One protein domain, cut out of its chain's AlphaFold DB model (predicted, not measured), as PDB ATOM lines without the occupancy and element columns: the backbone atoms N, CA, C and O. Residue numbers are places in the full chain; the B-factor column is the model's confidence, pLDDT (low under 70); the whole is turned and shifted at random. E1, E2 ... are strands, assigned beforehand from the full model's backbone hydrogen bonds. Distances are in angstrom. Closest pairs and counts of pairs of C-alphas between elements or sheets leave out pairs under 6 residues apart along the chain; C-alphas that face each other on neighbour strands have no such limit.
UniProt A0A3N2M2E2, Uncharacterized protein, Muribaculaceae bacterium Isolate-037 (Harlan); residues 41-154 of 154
ATOM      1  N   VAL A  41      30.858 -19.553  30.549       97.94
ATOM      2  CA  VAL A  41      29.800 -19.466  29.537       97.94
ATOM      3  C   VAL A  41      28.493 -19.971  30.134       97.94
ATOM      4  O   VAL A  41      28.337 -21.162  30.393       97.94
ATOM      5  N   TYR A  42      27.528 -19.073  30.297       98.31
ATOM      6  CA  TYR A  42      26.165 -19.397  30.702       98.31
ATOM      7  C   TYR A  42      25.334 -19.656  29.447       98.31
ATOM      8  O   TYR A  42      25.317 -18.837  28.527       98.31
ATOM      9  N   SER A  43      24.652 -20.798  29.383       97.81
ATOM     10  CA  SER A  43      23.821 -21.181  28.234       97.81
ATOM     11  C   SER A  43      22.742 -22.194  28.627       97.81
ATOM     12  O   SER A  43      22.735 -22.720  29.743       97.81
ATOM     13  N   GLY A  44      21.807 -22.472  27.714       96.50
ATOM     14  CA  GLY A  44      20.752 -23.463  27.941       96.50
ATOM     15  C   GLY A  44      19.926 -23.153  29.193       96.50
ATOM     16  O   GLY A  44      19.481 -22.025  29.381       96.50
ATOM     17  N   SER A  45      19.736 -24.142  30.068       95.88
ATOM     18  CA  SER A  45      18.957 -23.980  31.307       95.88
ATOM     19  C   SER A  45      19.635 -23.113  32.375       95.88
ATOM     20  O   SER A  45      18.987 -22.765  33.356       95.88
ATOM     21  N   GLN A  46      20.920 -22.784  32.213       96.75
ATOM     22  CA  GLN A  46      21.666 -21.921  33.137       96.75
ATOM     23  C   GLN A  46      21.545 -20.439  32.783       96.75
ATOM     24  O   GLN A  46      22.058 -19.603  33.516       96.75
ATOM     25  N   LEU A  47      20.892 -20.093  31.673       98.38
ATOM     26  CA  LEU A  47      20.796 -18.718  31.210       98.38
ATOM     27  C   LEU A  47      19.341 -18.308  31.017       98.38
ATOM     28  O   LEU A  47      18.586 -18.946  30.288       98.38
ATOM     29  N   THR A  48      18.969 -17.185  31.618       98.50
ATOM     30  CA  THR A  48      17.731 -16.475  31.297       98.50
ATOM     31  C   THR A  48      18.074 -15.047  30.915       98.50
ATOM     32  O   THR A  48      18.703 -14.341  31.695       98.50
ATOM     33  N   VAL A  49      17.641 -14.609  29.729       98.50
ATOM     34  CA  VAL A  49      17.764 -13.208  29.306       98.50
ATOM     35  C   VAL A  49      16.392 -12.633  29.005       98.50
ATOM     36  O   VAL A  49      15.622 -13.225  28.244       98.50
ATOM     37  N   THR A  50      16.086 -11.473  29.582       98.56
ATOM     38  CA  THR A  50      14.824 -10.761  29.339       98.56
ATOM     39  C   THR A  50      15.059  -9.337  28.863       98.56
ATOM     40  O   THR A  50      15.976  -8.684  29.344       98.56
ATOM     41  N   LEU A  51      14.186  -8.834  27.996       98.06
ATOM     42  CA  LEU A  51      14.111  -7.439  27.576       98.06
ATOM     43  C   LEU A  51      12.699  -6.922  27.849       98.06
ATOM     44  O   LEU A  51      11.727  -7.518  27.381       98.06
ATOM     45  N   ASP A  52      12.589  -5.849  28.631       97.62
ATOM     46  CA  ASP A  52      11.314  -5.248  29.045       97.62
ATOM     47  C   ASP A  52      10.350  -6.300  29.642       97.62
ATOM     48  O   ASP A  52       9.158  -6.361  29.333       97.62
ATOM     49  N   GLY A  53      10.904  -7.209  30.457       97.19
ATOM     50  CA  GLY A  53      10.176  -8.303  31.108       97.19
ATOM     51  C   GLY A  53       9.828  -9.501  30.214       97.19
ATOM     52  O   GLY A  53       9.198 -10.444  30.690       97.19
ATOM     53  N   LYS A  54      10.227  -9.510  28.935       98.06
ATOM     54  CA  LYS A  54       9.968 -10.617  27.998       98.06
ATOM     55  C   LYS A  54      11.234 -11.409  27.707       98.06
ATOM     56  O   LYS A  54      12.281 -10.822  27.458       98.06
ATOM     57  N   ASN A  55      11.134 -12.737  27.667       97.44
ATOM     58  CA  ASN A  55      12.268 -13.601  27.328       97.44
ATOM     59  C   ASN A  55      12.812 -13.295  25.925       97.44
ATOM     60  O   ASN A  55      12.056 -13.239  24.953       97.44
ATOM     61  N   VAL A  56      14.134 -13.173  25.816       97.06
ATOM     62  CA  VAL A  56      14.849 -12.972  24.554       97.06
ATOM     63  C   VAL A  56      15.408 -14.311  24.088       97.06
ATOM     64  O   VAL A  56      16.552 -14.667  24.355       97.06
ATOM     65  N   THR A  57      14.591 -15.079  23.371       94.56
ATOM     66  CA  THR A  57      14.942 -16.446  22.943       94.56
ATOM     67  C   THR A  57      16.031 -16.503  21.870       94.56
ATOM     68  O   THR A  57      16.468 -17.590  21.503       94.56
ATOM     69  N   SER A  58      16.438 -15.359  21.314       96.94
ATOM     70  CA  SER A  58      17.542 -15.290  20.358       96.94
ATOM     71  C   SER A  58      18.911 -15.415  21.017       96.94
ATOM     72  O   SER A  58      19.858 -15.775  20.317       96.94
ATOM     73  N   VAL A  59      19.015 -15.130  22.322       98.31
ATOM     74  CA  VAL A  59      20.275 -15.241  23.057       98.31
ATOM     75  C   VAL A  59      20.626 -16.708  23.254       98.31
ATOM     76  O   VAL A  59      19.842 -17.477  23.808       98.31
ATOM     77  N   ARG A  60      21.820 -17.091  22.804       98.25
ATOM     78  CA  ARG A  60      22.336 -18.462  22.905       98.25
ATOM     79  C   ARG A  60      23.222 -18.651  24.127       98.25
ATOM     80  O   ARG A  60      23.139 -19.682  24.793       98.25
ATOM     81  N   SER A  61      24.057 -17.660  24.412       98.50
ATOM     82  CA  SER A  61      24.985 -17.701  25.533       98.50
ATOM     83  C   SER A  61      25.373 -16.307  25.999       98.50
ATOM     84  O   SER A  61      25.361 -15.349  25.222       98.50
ATOM     85  N   VAL A  62      25.788 -16.231  27.259       98.62
ATOM     86  CA  VAL A  62      26.501 -15.087  27.822       98.62
ATOM     87  C   VAL A  62      27.837 -15.579  28.353       98.62
ATOM     88  O   VAL A  62      27.878 -16.510  29.156       98.62
ATOM     89  N   THR A  63      28.921 -14.959  27.905       98.56
ATOM     90  CA  THR A  63      30.276 -15.228  28.383       98.56
ATOM     91  C   THR A  63      30.710 -14.102  29.303       98.56
ATOM     92  O   THR A  63      30.623 -12.934  28.920       98.56
ATOM     93  N   LEU A  64      31.186 -14.459  30.493       98.19
ATOM     94  CA  LEU A  64      31.772 -13.530  31.453       98.19
ATOM     95  C   LEU A  64      33.277 -13.757  31.544       98.19
ATOM     96  O   LEU A  64      33.732 -14.900  31.637       98.19
ATOM     97  N   SER A  65      34.024 -12.656  31.509       96.38
ATOM     98  CA  SER A  65      35.462 -12.631  31.762       96.38
ATOM     99  C   SER A  65      35.800 -11.457  32.668       96.38
ATOM    100  O   SER A  65      35.544 -10.302  32.321       96.38
ATOM    101  N   SER A  66      36.394 -11.761  33.813       94.62
ATOM    102  CA  SER A  66      36.636 -10.817  34.886       94.62
ATOM    103  C   SER A  66      38.120 -10.560  35.123       94.62
ATOM    104  O   SER A  66      38.981 -11.417  34.942       94.62
ATOM    105  N   LYS A  67      38.409  -9.358  35.618       93.00
ATOM    106  CA  LYS A  67      39.679  -8.995  36.245       93.00
ATOM    107  C   LYS A  67      39.388  -8.372  37.604       93.00
ATOM    108  O   LYS A  67      38.570  -7.456  37.684       93.00
ATOM    109  N   LEU A  68      40.050  -8.857  38.656       90.50
ATOM    110  CA  LEU A  68      39.899  -8.303  40.005       90.50
ATOM    111  C   LEU A  68      40.184  -6.794  40.001       90.50
ATOM    112  O   LEU A  68      41.164  -6.343  39.406       90.50
ATOM    113  N   LEU A  69      39.303  -6.029  40.642       85.62
ATOM    114  CA  LEU A  69      39.518  -4.613  40.909       85.62
ATOM    115  C   LEU A  69      40.332  -4.458  42.192       85.62
ATOM    116  O   LEU A  69      39.976  -5.012  43.227       85.62
ATOM    117  N   ASP A  70      41.377  -3.631  42.135       72.31
ATOM    118  CA  ASP A  70      42.212  -3.316  43.303       72.31
ATOM    119  C   ASP A  70      41.425  -2.575  44.403       72.31
ATOM    120  O   ASP A  70      41.801  -2.590  45.575       72.31
ATOM    121  N   ALA A  71      40.313  -1.933  44.031       70.81
ATOM    122  CA  ALA A  71      39.364  -1.310  44.942       70.81
ATOM    123  C   ALA A  71      38.050  -2.102  44.966       70.81
ATOM    124  O   ALA A  71      37.447  -2.325  43.918       70.81
ATOM    125  N   ASN A  72      37.575  -2.460  46.163       69.44
ATOM    126  CA  ASN A  72      36.269  -3.099  46.339       69.44
ATOM    127  C   ASN A  72      35.141  -2.079  46.105       69.44
ATOM    128  O   ASN A  72      34.750  -1.337  47.012       69.44
ATOM    129  N   LEU A  73      34.643  -2.026  44.870       72.31
ATOM    130  CA  LEU A  73      33.521  -1.191  44.447       72.31
ATOM    131  C   LEU A  73      32.236  -2.013  44.488       72.31
ATOM    132  O   LEU A  73      32.100  -2.964  43.733       72.31
ATOM    133  N   SER A  74      31.259  -1.639  45.311       73.12
ATOM    134  CA  SER A  74      29.974  -2.345  45.272       73.12
ATOM    135  C   SER A  74      29.221  -2.025  43.964       73.12
ATOM    136  O   SER A  74      29.113  -0.847  43.608       73.12
ATOM    137  N   PRO A  75      28.664  -3.029  43.257       69.50
ATOM    138  CA  PRO A  75      27.792  -2.796  42.099       69.50
ATOM    139  C   PRO A  75      26.482  -2.084  42.484       69.50
ATOM    140  O   PRO A  75      25.808  -1.501  41.637       69.50
ATOM    141  N   ASP A  76      26.133  -2.081  43.773       70.19
ATOM    142  CA  ASP A  76      24.924  -1.461  44.320       70.19
ATOM    143  C   ASP A  76      25.155  -0.073  44.926       70.19
ATOM    144  O   ASP A  76      24.224   0.521  45.473       70.19
ATOM    145  N   LYS A  77      26.393   0.424  44.901       64.75
ATOM    146  CA  LYS A  77      26.842   1.422  45.869       64.75
ATOM    147  C   LYS A  77      26.213   2.810  45.691       64.75
ATOM    148  O   LYS A  77      26.373   3.454  44.657       64.75
ATOM    149  N   ASP A  78      25.656   3.321  46.787       56.88
ATOM    150  CA  ASP A  78      25.616   4.753  47.100       56.88
ATOM    151  C   ASP A  78      27.062   5.228  47.393       56.88
ATOM    152  O   ASP A  78      27.752   4.572  48.187       56.88
ATOM    153  N   PRO A  79      27.578   6.306  46.765       54.56
ATOM    154  CA  PRO A  79      28.971   6.748  46.910       54.56
ATOM    155  C   PRO A  79      29.468   6.829  48.365       54.56
ATOM    156  O   PRO A  79      30.650   6.548  48.604       54.56
ATOM    157  N   ASP A  80      28.577   7.076  49.329       53.16
ATOM    158  CA  ASP A  80      28.904   7.304  50.740       53.16
ATOM    159  C   ASP A  80      28.951   6.036  51.622       53.16
ATOM    160  O   ASP A  80      29.329   6.104  52.794       53.16
ATOM    161  N   GLN A  81      28.614   4.854  51.098       50.28
ATOM    162  CA  GLN A  81      28.600   3.621  51.901       50.28
ATOM    163  C   GLN A  81      29.993   2.969  52.017       50.28
ATOM    164  O   GLN A  81      30.766   2.941  51.070       50.28
ATOM    165  N   PHE A  82      30.372   2.400  53.159       50.09
ATOM    166  CA  PHE A  82      31.633   1.649  53.256       50.09
ATOM    167  C   PHE A  82      31.386   0.192  52.835       50.09
ATOM    168  O   PHE A  82      30.550  -0.483  53.432       50.09
ATOM    169  N   VAL A  83      32.077  -0.298  51.801       54.28
ATOM    170  CA  VAL A  83      31.940  -1.693  51.343       54.28
ATOM    171  C   VAL A  83      32.878  -2.562  52.171       54.28
ATOM    172  O   VAL A  83      34.073  -2.282  52.265       54.28
ATOM    173  N   HIS A  84      32.346  -3.611  52.799       50.47
ATOM    174  CA  HIS A  84      33.174  -4.555  53.540       50.47
ATOM    175  C   HIS A  84      34.126  -5.293  52.582       50.47
ATOM    176  O   HIS A  84      33.684  -5.790  51.546       50.47
ATOM    177  N   PRO A  85      35.422  -5.417  52.921       55.06
ATOM    178  CA  PRO A  85      36.462  -5.898  52.009       55.06
ATOM    179  C   PRO A  85      36.379  -7.392  51.644       55.06
ATOM    180  O   PRO A  85      37.245  -7.897  50.937       55.06
ATOM    181  N   SER A  86      35.373  -8.112  52.142       66.88
ATOM    182  CA  SER A  86      35.229  -9.562  52.001       66.88
ATOM    183  C   SER A  86      34.492 -10.015  50.737       66.88
ATOM    184  O   SER A  86      34.450 -11.214  50.482       66.88
ATOM    185  N   ASN A  87      33.903  -9.097  49.963       75.00
ATOM    186  CA  ASN A  87      33.272  -9.416  48.680       75.00
ATOM    187  C   ASN A  87      34.123  -8.818  47.547       75.00
ATOM    188  O   ASN A  87      34.082  -7.599  47.362       75.00
ATOM    189  N   PRO A  88      34.946  -9.626  46.852       85.44
ATOM    190  CA  PRO A  88      35.797  -9.126  45.786       85.44
ATOM    191  C   PRO A  88      34.940  -8.625  44.630       85.44
ATOM    192  O   PRO A  88      33.945  -9.246  44.251       85.44
ATOM    193  N   THR A  89      35.352  -7.504  44.056       90.44
ATOM    194  CA  THR A  89      34.672  -6.910  42.905       90.44
ATOM    195  C   THR A  89      35.578  -6.959  41.694       90.44
ATOM    196  O   THR A  89      36.800  -6.874  41.812       90.44
ATOM    197  N   TYR A  90      34.983  -7.087  40.520       92.50
ATOM    198  CA  TYR A  90      35.698  -7.352  39.286       92.50
ATOM    199  C   TYR A  90      35.257  -6.386  38.198       92.50
ATOM    200  O   TYR A  90      34.081  -6.043  38.097       92.50
ATOM    201  N   THR A  91      36.200  -5.984  37.350       94.00
ATOM    202  CA  THR A  91      35.862  -5.475  36.021       94.00
ATOM    203  C   THR A  91      35.513  -6.671  35.158       94.00
ATOM    204  O   THR A  91      36.374  -7.517  34.926       94.00
ATOM    205  N   THR A  92      34.280  -6.737  34.678       96.00
ATOM    206  CA  THR A  92      33.769  -7.894  33.943       96.00
ATOM    207  C   THR A  92      33.330  -7.485  32.553       96.00
ATOM    208  O   THR A  92      32.518  -6.578  32.387       96.00
ATOM    209  N   ILE A  93      33.872  -8.167  31.549       97.81
ATOM    210  CA  ILE A  93      33.403  -8.090  30.171       97.81
ATOM    211  C   ILE A  93      32.270  -9.102  30.023       97.81
ATOM    212  O   ILE A  93      32.458 -10.300  30.232       97.81
ATOM    213  N   VAL A  94      31.097  -8.600  29.653       98.62
ATOM    214  CA  VAL A  94      29.901  -9.382  29.352       98.62
ATOM    215  C   VAL A  94      29.783  -9.472  27.840       98.62
ATOM    216  O   VAL A  94      29.600  -8.449  27.185       98.62
ATOM    217  N   THR A  95      29.864 -10.673  27.274       98.62
ATOM    218  CA  THR A  95      29.639 -10.917  25.842       98.62
ATOM    219  C   THR A  95      28.373 -11.734  25.652       98.62
ATOM    220  O   THR A  95      28.265 -12.843  26.161       98.62
ATOM    221  N   ILE A  96      27.419 -11.201  24.899       98.50
ATOM    222  CA  ILE A  96      26.107 -11.802  24.664       98.50
ATOM    223  C   ILE A  96      26.024 -12.223  23.209       98.50
ATOM    224  O   ILE A  96      26.117 -11.386  22.310       98.50
ATOM    225  N   ASP A  97      25.820 -13.512  22.974       98.56
ATOM    226  CA  ASP A  97      25.629 -14.052  21.638       98.56
ATOM    227  C   ASP A  97      24.138 -14.166  21.301       98.56
ATOM    228  O   ASP A  97      23.384 -14.828  22.015       98.56
ATOM    229  N   GLY A  98      23.707 -13.542  20.203       97.62
ATOM    230  CA  GLY A  98      22.304 -13.470  19.789       97.62
ATOM    231  C   GLY A  98      21.538 -12.245  20.311       97.62
ATOM    232  O   GLY A  98      20.309 -12.305  20.434       97.62
ATOM    233  N   PHE A  99      22.247 -11.149  20.605       97.12
ATOM    234  CA  PHE A  99      21.694  -9.861  21.041       97.12
ATOM    235  C   PHE A  99      22.427  -8.682  20.360       97.12
ATOM    236  O   PHE A  99      23.638  -8.765  20.151       97.12
ATOM    237  N   PRO A 100      21.736  -7.587  19.973       92.31
ATOM    238  CA  PRO A 100      20.291  -7.351  20.084       92.31
ATOM    239  C   PRO A 100      19.466  -8.116  19.037       92.31
ATOM    240  O   PRO A 100      18.240  -8.152  19.118       92.31
ATOM    241  N   THR A 101      20.120  -8.754  18.063       92.81
ATOM    242  CA  THR A 101      19.477  -9.623  17.070       92.81
ATOM    243  C   THR A 101      20.104 -11.016  17.081       92.81
ATOM    244  O   THR A 101      21.249 -11.199  17.486       92.81
ATOM    245  N   SER A 102      19.381 -12.021  16.582       93.44
ATOM    246  CA  SER A 102      19.820 -13.425  16.618       93.44
ATOM    247  C   SER A 102      21.113 -13.731  15.854       93.44
ATOM    248  O   SER A 102      21.684 -14.801  16.052       93.44
ATOM    249  N   LYS A 103      21.586 -12.844  14.976       93.69
ATOM    250  CA  LYS A 103      22.783 -13.070  14.147       93.69
ATOM    251  C   LYS A 103      24.037 -12.400  14.693       93.69
ATOM    252  O   LYS A 103      25.095 -12.518  14.088       93.69
ATOM    253  N   GLU A 104      23.904 -11.660  15.779       92.62
ATOM    254  CA  GLU A 104      24.924 -10.727  16.219       92.62
ATOM    255  C   GLU A 104      25.330 -11.025  17.653       92.62
ATOM    256  O   GLU A 104      24.527 -11.516  18.447       92.62
ATOM    257  N   SER A 105      26.577 -10.698  17.973       96.75
ATOM    258  CA  SER A 105      27.064 -10.679  19.345       96.75
ATOM    259  C   SER A 105      27.357  -9.238  19.753       96.75
ATOM    260  O   SER A 105      27.769  -8.414  18.928       96.75
ATOM    261  N   SER A 106      27.142  -8.934  21.025       97.38
ATOM    262  CA  SER A 106      27.420  -7.629  21.626       97.38
ATOM    263  C   SER A 106      28.205  -7.804  22.913       97.38
ATOM    264  O   SER A 106      27.997  -8.793  23.613       97.38
ATOM    265  N   SER A 107      29.041  -6.827  23.257       97.94
ATOM    266  CA  SER A 107      29.774  -6.841  24.519       97.94
ATOM    267  C   SER A 107      29.712  -5.495  25.217       97.94
ATOM    268  O   SER A 107      29.718  -4.461  24.554       97.94
ATOM    269  N   PHE A 108      29.720  -5.521  26.544       98.06
ATOM    270  CA  PHE A 108      29.908  -4.342  27.380       98.06
ATOM    271  C   PHE A 108      30.708  -4.698  28.631       98.06
ATOM    272  O   PHE A 108      30.844  -5.868  28.986       98.06
ATOM    273  N   THR A 109      31.242  -3.679  29.295       97.06
ATOM    274  CA  THR A 109      32.003  -3.832  30.537       97.06
ATOM    275  C   THR A 109      31.169  -3.345  31.715       97.06
ATOM    276  O   THR A 109      30.473  -2.337  31.607       97.06
ATOM    277  N   THR A 110      31.250  -4.045  32.841       96.25
ATOM    278  CA  THR A 110      30.552  -3.709  34.086       96.25
ATOM    279  C   THR A 110      31.429  -3.979  35.307       96.25
ATOM    280  O   THR A 110      32.487  -4.605  35.196       96.25
ATOM    281  N   VAL A 111      30.990  -3.507  36.472       94.31
ATOM    282  CA  VAL A 111      31.515  -3.949  37.765       94.31
ATOM    283  C   VAL A 111      30.606  -5.060  38.274       94.31
ATOM    284  O   VAL A 111      29.397  -4.866  38.379       94.31
ATOM    285  N   SER A 112      31.178  -6.218  38.587       93.56
ATOM    286  CA  SER A 112      30.440  -7.343  39.165       93.56
ATOM    287  C   SER A 112      31.035  -7.787  40.487       93.56
ATOM    288  O   SER A 112      32.227  -7.604  40.737       93.56
ATOM    289  N   ASP A 113      30.226  -8.455  41.293       91.38
ATOM    290  CA  ASP A 113      30.666  -9.146  42.498       91.38
ATOM    291  C   ASP A 113      30.192 -10.610  42.492       91.38
ATOM    292  O   ASP A 113      29.839 -11.169  41.448       91.38
ATOM    293  N   LEU A 114      30.218 -11.265  43.654       89.62
ATOM    294  CA  LEU A 114      29.747 -12.639  43.778       89.62
ATOM    295  C   LEU A 114      28.230 -12.789  43.560       89.62
ATOM    296  O   LEU A 114      27.796 -13.888  43.216       89.62
ATOM    297  N   MET A 115      27.414 -11.758  43.779       91.12
ATOM    298  CA  MET A 115      25.952 -11.846  43.686       91.12
ATOM    299  C   MET A 115      25.441 -11.483  42.297       91.12
ATOM    300  O   MET A 115      24.507 -12.115  41.804       91.12
ATOM    301  N   GLY A 116      26.055 -10.497  41.645       94.56
ATOM    302  CA  GLY A 116      25.546 -10.001  40.379       94.56
ATOM    303  C   GLY A 116      26.249  -8.752  39.868       94.56
ATOM    304  O   GLY A 116      27.385  -8.441  40.231       94.56
ATOM    305  N   PHE A 117      25.567  -8.057  38.963       95.94
ATOM    306  CA  PHE A 117      26.011  -6.794  38.383       95.94
ATOM    307  C   PHE A 117      24.827  -6.024  37.807       95.94
ATOM    308  O   PHE A 117      23.861  -6.610  37.330       95.94
ATOM    309  N   LYS A 118      24.911  -4.696  37.808       96.88
ATOM    310  CA  LYS A 118      23.870  -3.825  37.257       96.88
ATOM    311  C   LYS A 118      24.456  -2.499  36.794       96.88
ATOM    312  O   LYS A 118      25.557  -2.130  37.196       96.88
ATOM    313  N   GLY A 119      23.716  -1.782  35.961       96.19
ATOM    314  CA  GLY A 119      24.131  -0.478  35.456       96.19
ATOM    315  C   GLY A 119      23.411  -0.105  34.173       96.19
ATOM    316  O   GLY A 119      22.314  -0.589  33.896       96.19
ATOM    317  N   ASP A 120      24.061   0.738  33.382       96.69
ATOM    318  CA  ASP A 120      23.571   1.212  32.093       96.69
ATOM    319  C   ASP A 120      24.607   0.898  31.007       96.69
ATOM    320  O   ASP A 120      25.817   0.860  31.262       96.69
ATOM    321  N   THR A 121      24.148   0.593  29.796       97.25
ATOM    322  CA  THR A 121      25.016   0.277  28.657       97.25
ATOM    323  C   THR A 121      24.391   0.727  27.343       97.25
ATOM    324  O   THR A 121      23.170   0.737  27.205       97.25
ATOM    325  N   ASP A 122      25.230   1.053  26.363       96.94
ATOM    326  CA  ASP A 122      24.813   1.211  24.973       96.94
ATOM    327  C   ASP A 122      25.157  -0.061  24.196       96.94
ATOM    328  O   ASP A 122      26.310  -0.498  24.165       96.94
ATOM    329  N   ILE A 123      24.154  -0.649  23.542       95.19
ATOM    330  CA  ILE A 123      24.363  -1.751  22.606       95.19
ATOM    331  C   ILE A 123      23.814  -1.331  21.247       95.19
ATOM    332  O   ILE A 123      22.613  -1.411  20.983       95.19
ATOM    333  N   LYS A 124      24.739  -0.940  20.364       90.94
ATOM    334  CA  LYS A 124      24.472  -0.519  18.980       90.94
ATOM    335  C   LYS A 124      23.574   0.717  18.885       90.94
ATOM    336  O   LYS A 124      22.674   0.755  18.044       90.94
ATOM    337  N   GLY A 125      23.840   1.731  19.706       92.94
ATOM    338  CA  GLY A 125      23.094   2.990  19.685       92.94
ATOM    339  C   GLY A 125      21.722   2.899  20.350       92.94
ATOM    340  O   GLY A 125      20.850   3.716  20.056       92.94
ATOM    341  N   VAL A 126      21.498   1.876  21.176       96.06
ATOM    342  CA  VAL A 126      20.315   1.760  22.029       96.06
ATOM    343  C   VAL A 126      20.799   1.649  23.464       96.06
ATOM    344  O   VAL A 126      21.558   0.734  23.795       96.06
ATOM    345  N   GLU A 127      20.331   2.569  24.298       97.81
ATOM    346  CA  GLU A 127      20.616   2.595  25.726       97.81
ATOM    347  C   GLU A 127      19.720   1.594  26.462       97.81
ATOM    348  O   GLU A 127      18.500   1.528  26.267       97.81
ATOM    349  N   TYR A 128      20.348   0.793  27.315       97.75
ATOM    350  CA  TYR A 128      19.680  -0.172  28.167       97.75
ATOM    351  C   TYR A 128      20.139  -0.004  29.605       97.75
ATOM    352  O   TYR A 128      21.336   0.019  29.891       97.75
ATOM    353  N   LYS A 129      19.175  -0.039  30.519       98.12
ATOM    354  CA  LYS A 129      19.439  -0.377  31.912       98.12
ATOM    355  C   LYS A 129      19.484  -1.891  32.050       98.12
ATOM    356  O   LYS A 129      18.621  -2.578  31.498       98.12
ATOM    357  N   TYR A 130      20.452  -2.414  32.792       98.00
ATOM    358  CA  TYR A 130      20.565  -3.841  33.060       98.00
ATOM    359  C   TYR A 130      20.719  -4.157  34.540       98.00
ATOM    360  O   TYR A 130      21.259  -3.373  35.318       98.00
ATOM    361  N   ASP A 131      20.248  -5.345  34.893       97.88
ATOM    362  CA  ASP A 131      20.377  -5.962  36.204       97.88
ATOM    363  C   ASP A 131      20.582  -7.467  36.008       97.88
ATOM    364  O   ASP A 131      19.892  -8.097  35.196       97.88
ATOM    365  N   ALA A 132      21.576  -8.024  36.686       98.00
ATOM    366  CA  ALA A 132      21.948  -9.416  36.570       98.00
ATOM    367  C   ALA A 132      22.208 -10.037  37.937       98.00
ATOM    368  O   ALA A 132      22.903  -9.454  38.768       98.00
ATOM    369  N   GLU A 133      21.715 -11.257  38.121       96.62
ATOM    370  CA  GLU A 133      21.919 -12.058  39.327       96.62
ATOM    371  C   GLU A 133      22.480 -13.438  38.971       96.62
ATOM    372  O   GLU A 133      22.058 -14.082  38.000       96.62
ATOM    373  N   PHE A 134      23.428 -13.898  39.784       95.94
ATOM    374  CA  PHE A 134      23.882 -15.280  39.771       95.94
ATOM    375  C   PHE A 134      22.989 -16.120  40.680       95.94
ATOM    376  O   PHE A 134      22.704 -15.743  41.815       95.94
ATOM    377  N   THR A 135      22.558 -17.282  40.201       94.25
ATOM    378  CA  THR A 135      21.750 -18.217  40.991       94.25
ATOM    379  C   THR A 135      22.610 -19.341  41.564       94.25
ATOM    380  O   THR A 135      23.626 -19.728  40.986       94.25
ATOM    381  N   GLY A 136      22.178 -19.906  42.693       89.56
ATOM    382  CA  GLY A 136      22.902 -20.970  43.392       89.56
ATOM    383  C   GLY A 136      23.848 -20.446  44.474       89.56
ATOM    384  O   GLY A 136      23.781 -19.287  44.872       89.56
ATOM    385  N   ASP A 137      24.703 -21.328  44.994       86.44
ATOM    386  CA  ASP A 137      25.651 -20.981  46.059       86.44
ATOM    387  C   ASP A 137      26.815 -20.151  45.484       86.44
ATOM    388  O   ASP A 137      27.458 -20.604  44.532       86.44
ATOM    389  N   PRO A 138      27.121 -18.966  46.046       83.94
ATOM    390  CA  PRO A 138      28.154 -18.071  45.543       83.94
ATOM    391  C   PRO A 138      29.579 -18.637  45.495       83.94
ATOM    392  O   PRO A 138      30.421 -18.108  44.769       83.94
ATOM    393  N   LEU A 139      29.883 -19.676  46.259       83.50
ATOM    394  CA  LEU A 139      31.215 -20.278  46.303       83.50
ATOM    395  C   LEU A 139      31.365 -21.440  45.313       83.50
ATOM    396  O   LEU A 139      32.431 -22.047  45.226       83.50
ATOM    397  N   LEU A 140      30.314 -21.744  44.547       86.81
ATOM    398  CA  LEU A 140      30.381 -22.700  43.453       86.81
ATOM    399  C   LEU A 140      30.897 -22.046  42.168       86.81
ATOM    400  O   LEU A 140      30.696 -20.860  41.908       86.81
ATOM    401  N   HIS A 141      31.542 -22.869  41.345       88.12
ATOM    402  CA  HIS A 141      31.971 -22.506  39.997       88.12
ATOM    403  C   HIS A 141      30.762 -22.262  39.080       88.12
ATOM    404  O   HIS A 141      29.750 -22.955  39.227       88.12
ATOM    405  N   HIS A 142      30.902 -21.377  38.083       90.00
ATOM    406  CA  HIS A 142      29.822 -20.985  37.159       90.00
ATOM    407  C   HIS A 142      29.025 -22.165  36.576       90.00
ATOM    408  O   HIS A 142      27.819 -22.078  36.392       90.00
ATOM    409  N   ALA A 143      29.691 -23.295  36.316       90.75
ATOM    410  CA  ALA A 143      29.089 -24.489  35.729       90.75
ATOM    411  C   ALA A 143      27.980 -25.115  36.598       90.75
ATOM    412  O   ALA A 143      27.217 -25.938  36.101       90.75
ATOM    413  N   ASN A 144      27.887 -24.739  37.876       92.19
ATOM    414  CA  ASN A 144      26.846 -25.170  38.813       92.19
ATOM    415  C   ASN A 144      25.916 -24.018  39.226       92.19
ATOM    416  O   ASN A 144      25.205 -24.122  40.225       92.19
ATOM    417  N   GLN A 145      25.943 -22.917  38.481       93.88
ATOM    418  CA  GLN A 145      25.191 -21.700  38.746       93.88
ATOM    419  C   GLN A 145      24.382 -21.305  37.513       93.88
ATOM    420  O   GLN A 145      24.610 -21.795  36.405       93.88
ATOM    421  N   GLY A 146      23.408 -20.425  37.711       97.38
ATOM    422  CA  GLY A 146      22.705 -19.766  36.619       97.38
ATOM    423  C   GLY A 146      23.024 -18.279  36.562       97.38
ATOM    424  O   GLY A 146      23.488 -17.695  37.537       97.38
ATOM    425  N   LEU A 147      22.731 -17.672  35.419       98.31
ATOM    426  CA  LEU A 147      22.744 -16.235  35.201       98.31
ATOM    427  C   LEU A 147      21.362 -15.805  34.723       98.31
ATOM    428  O   LEU A 147      20.859 -16.294  33.705       98.31
ATOM    429  N   ILE A 148      20.762 -14.863  35.442       98.56
ATOM    430  CA  ILE A 148      19.559 -14.174  34.992       98.56
ATOM    431  C   ILE A 148      19.957 -12.741  34.662       98.56
ATOM    432  O   ILE A 148      20.345 -12.001  35.553       98.56
ATOM    433  N   LEU A 149      19.870 -12.364  33.386       98.56
ATOM    434  CA  LEU A 149      20.232 -11.040  32.879       98.56
ATOM    435  C   LEU A 149      18.991 -10.324  32.340       98.56
ATOM    436  O   LEU A 149      18.304 -10.806  31.436       98.56
ATOM    437  N   ARG A 150      18.695  -9.155  32.890       98.56
ATOM    438  CA  ARG A 150      17.473  -8.402  32.614       98.56
ATOM    439  C   ARG A 150      17.852  -7.058  32.017       98.56
ATOM    440  O   ARG A 150      18.606  -6.315  32.628       98.56
ATOM    441  N   PHE A 151      17.301  -6.740  30.854       98.19
ATOM    442  CA  PHE A 151      17.412  -5.440  30.206       98.19
ATOM    443  C   PHE A 151      16.076  -4.701  30.227       98.19
ATOM    444  O   PHE A 151      15.011  -5.311  30.079       98.19
ATOM    445  N   ALA A 152      16.150  -3.380  30.323       97.75
ATOM    446  CA  ALA A 152      15.062  -2.457  30.046       97.75
ATOM    447  C   ALA A 152      15.581  -1.339  29.137       97.75
ATOM    448  O   ALA A 152      16.653  -0.791  29.403       97.75
ATOM    449  N   LYS A 153      14.855  -1.011  28.066       95.38
ATOM    450  CA  LYS A 153      15.215   0.141  27.222       95.38
ATOM    451  C   LYS A 153      15.000   1.447  27.982       95.38
ATOM    452  O   LYS A 153      14.037   1.546  28.747       95.38
ATOM    453  N   GLN A 154      15.884   2.416  27.758       90.06
ATOM    454  CA  GLN A 154      15.730   3.784  28.264       90.06
ATOM    455  C   GLN A 154      14.963   4.672  27.281       90.06
ATOM    456  O   GLN A 154      15.024   4.407  26.056       90.06
TER     457      GLN A 154
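Overview. This is residues 41 to 154 of the 154 residues of an uncharacterized protein of Muribaculaceae bacterium Isolate-037 (Harlan) (UniProt A0A3N2M2E2). What shape do these atoms make? Two twisted four-stranded sheets stand face to face as a sandwich, their strands crossed at 74 degrees, with the long loop of residues 69 to 89 at one end of the longest axis. What is it built of? The printed part has 114 residues with eight named strands, E1 to E8 in chain order, and no named helix; the class is all strand, though under half of the residues, 56, are in named elements. One sheet runs E1 E3 E4 E5, all antiparallel, and the other E2 E8 E7 E6, mixed. How large is it? It is compact, with a radius of gyration of the C-alphas of 14.0 A and spans of 41 by 31 by 23 A.

Along the chain. Where do the first strands lie? E1 is residues 41 to 43, beginning at C-alpha 41 (29.800, -19.466, 29.537), and E2 is residues 47 to 51. E3, residues 61 to 68, is 22.8 A long from first to last C-alpha, and E4, residues 90 to 97, is 21.4 A. Where do the others lie? E5, residues 105 to 112, bends by 56 degrees at residue 109; E6 is residues 116 to 122. E7, residues 127 to 135, is 25.8 A long, and E8, residues 146 to 153, is 23.3 A, ending at C-alpha 153 (15.215, 0.141, 27.222).

Arrangement. How is the first sheet paired? Edge strand E1 is antiparallel to E3, with N 42 and O 62 at 2.8 A, within hydrogen-bond range. E3, E4 and E5 form a meander, each strand the antiparallel neighbour of the one before, with N 63 and O 95 at 2.8 A and N 92 and O 110 at 2.8 A. How is the second paired? Edge strand E2 is parallel to E8 at 9 degrees, with N 151 and O 50 at 2.8 A. E6, E7 and E8 form another meander, with N 128 and O 121 at 2.8 A and N 150 and O 131 at 2.8 A. How do the sheets face each other? The facing parts are 9.3 A centre to centre, their best planes 3 degrees apart. The closest C-alphas of E5 and E6, Val 111 and Phe 117, are 6.2 A apart, while E1 and E2 meet only through their link.

Size, cuts and confidence. How far does it reach? The two C-alphas farthest apart, Phe 82 and Lys 103, are 42.7 A apart. Is it unbroken? The printed part has no cut, and the link E3 to E4, 21 residues, is long. Where is confidence low? Mean pLDDT of the printed part is 90.1; residues 72, 75 and 77 to 86 are under 70.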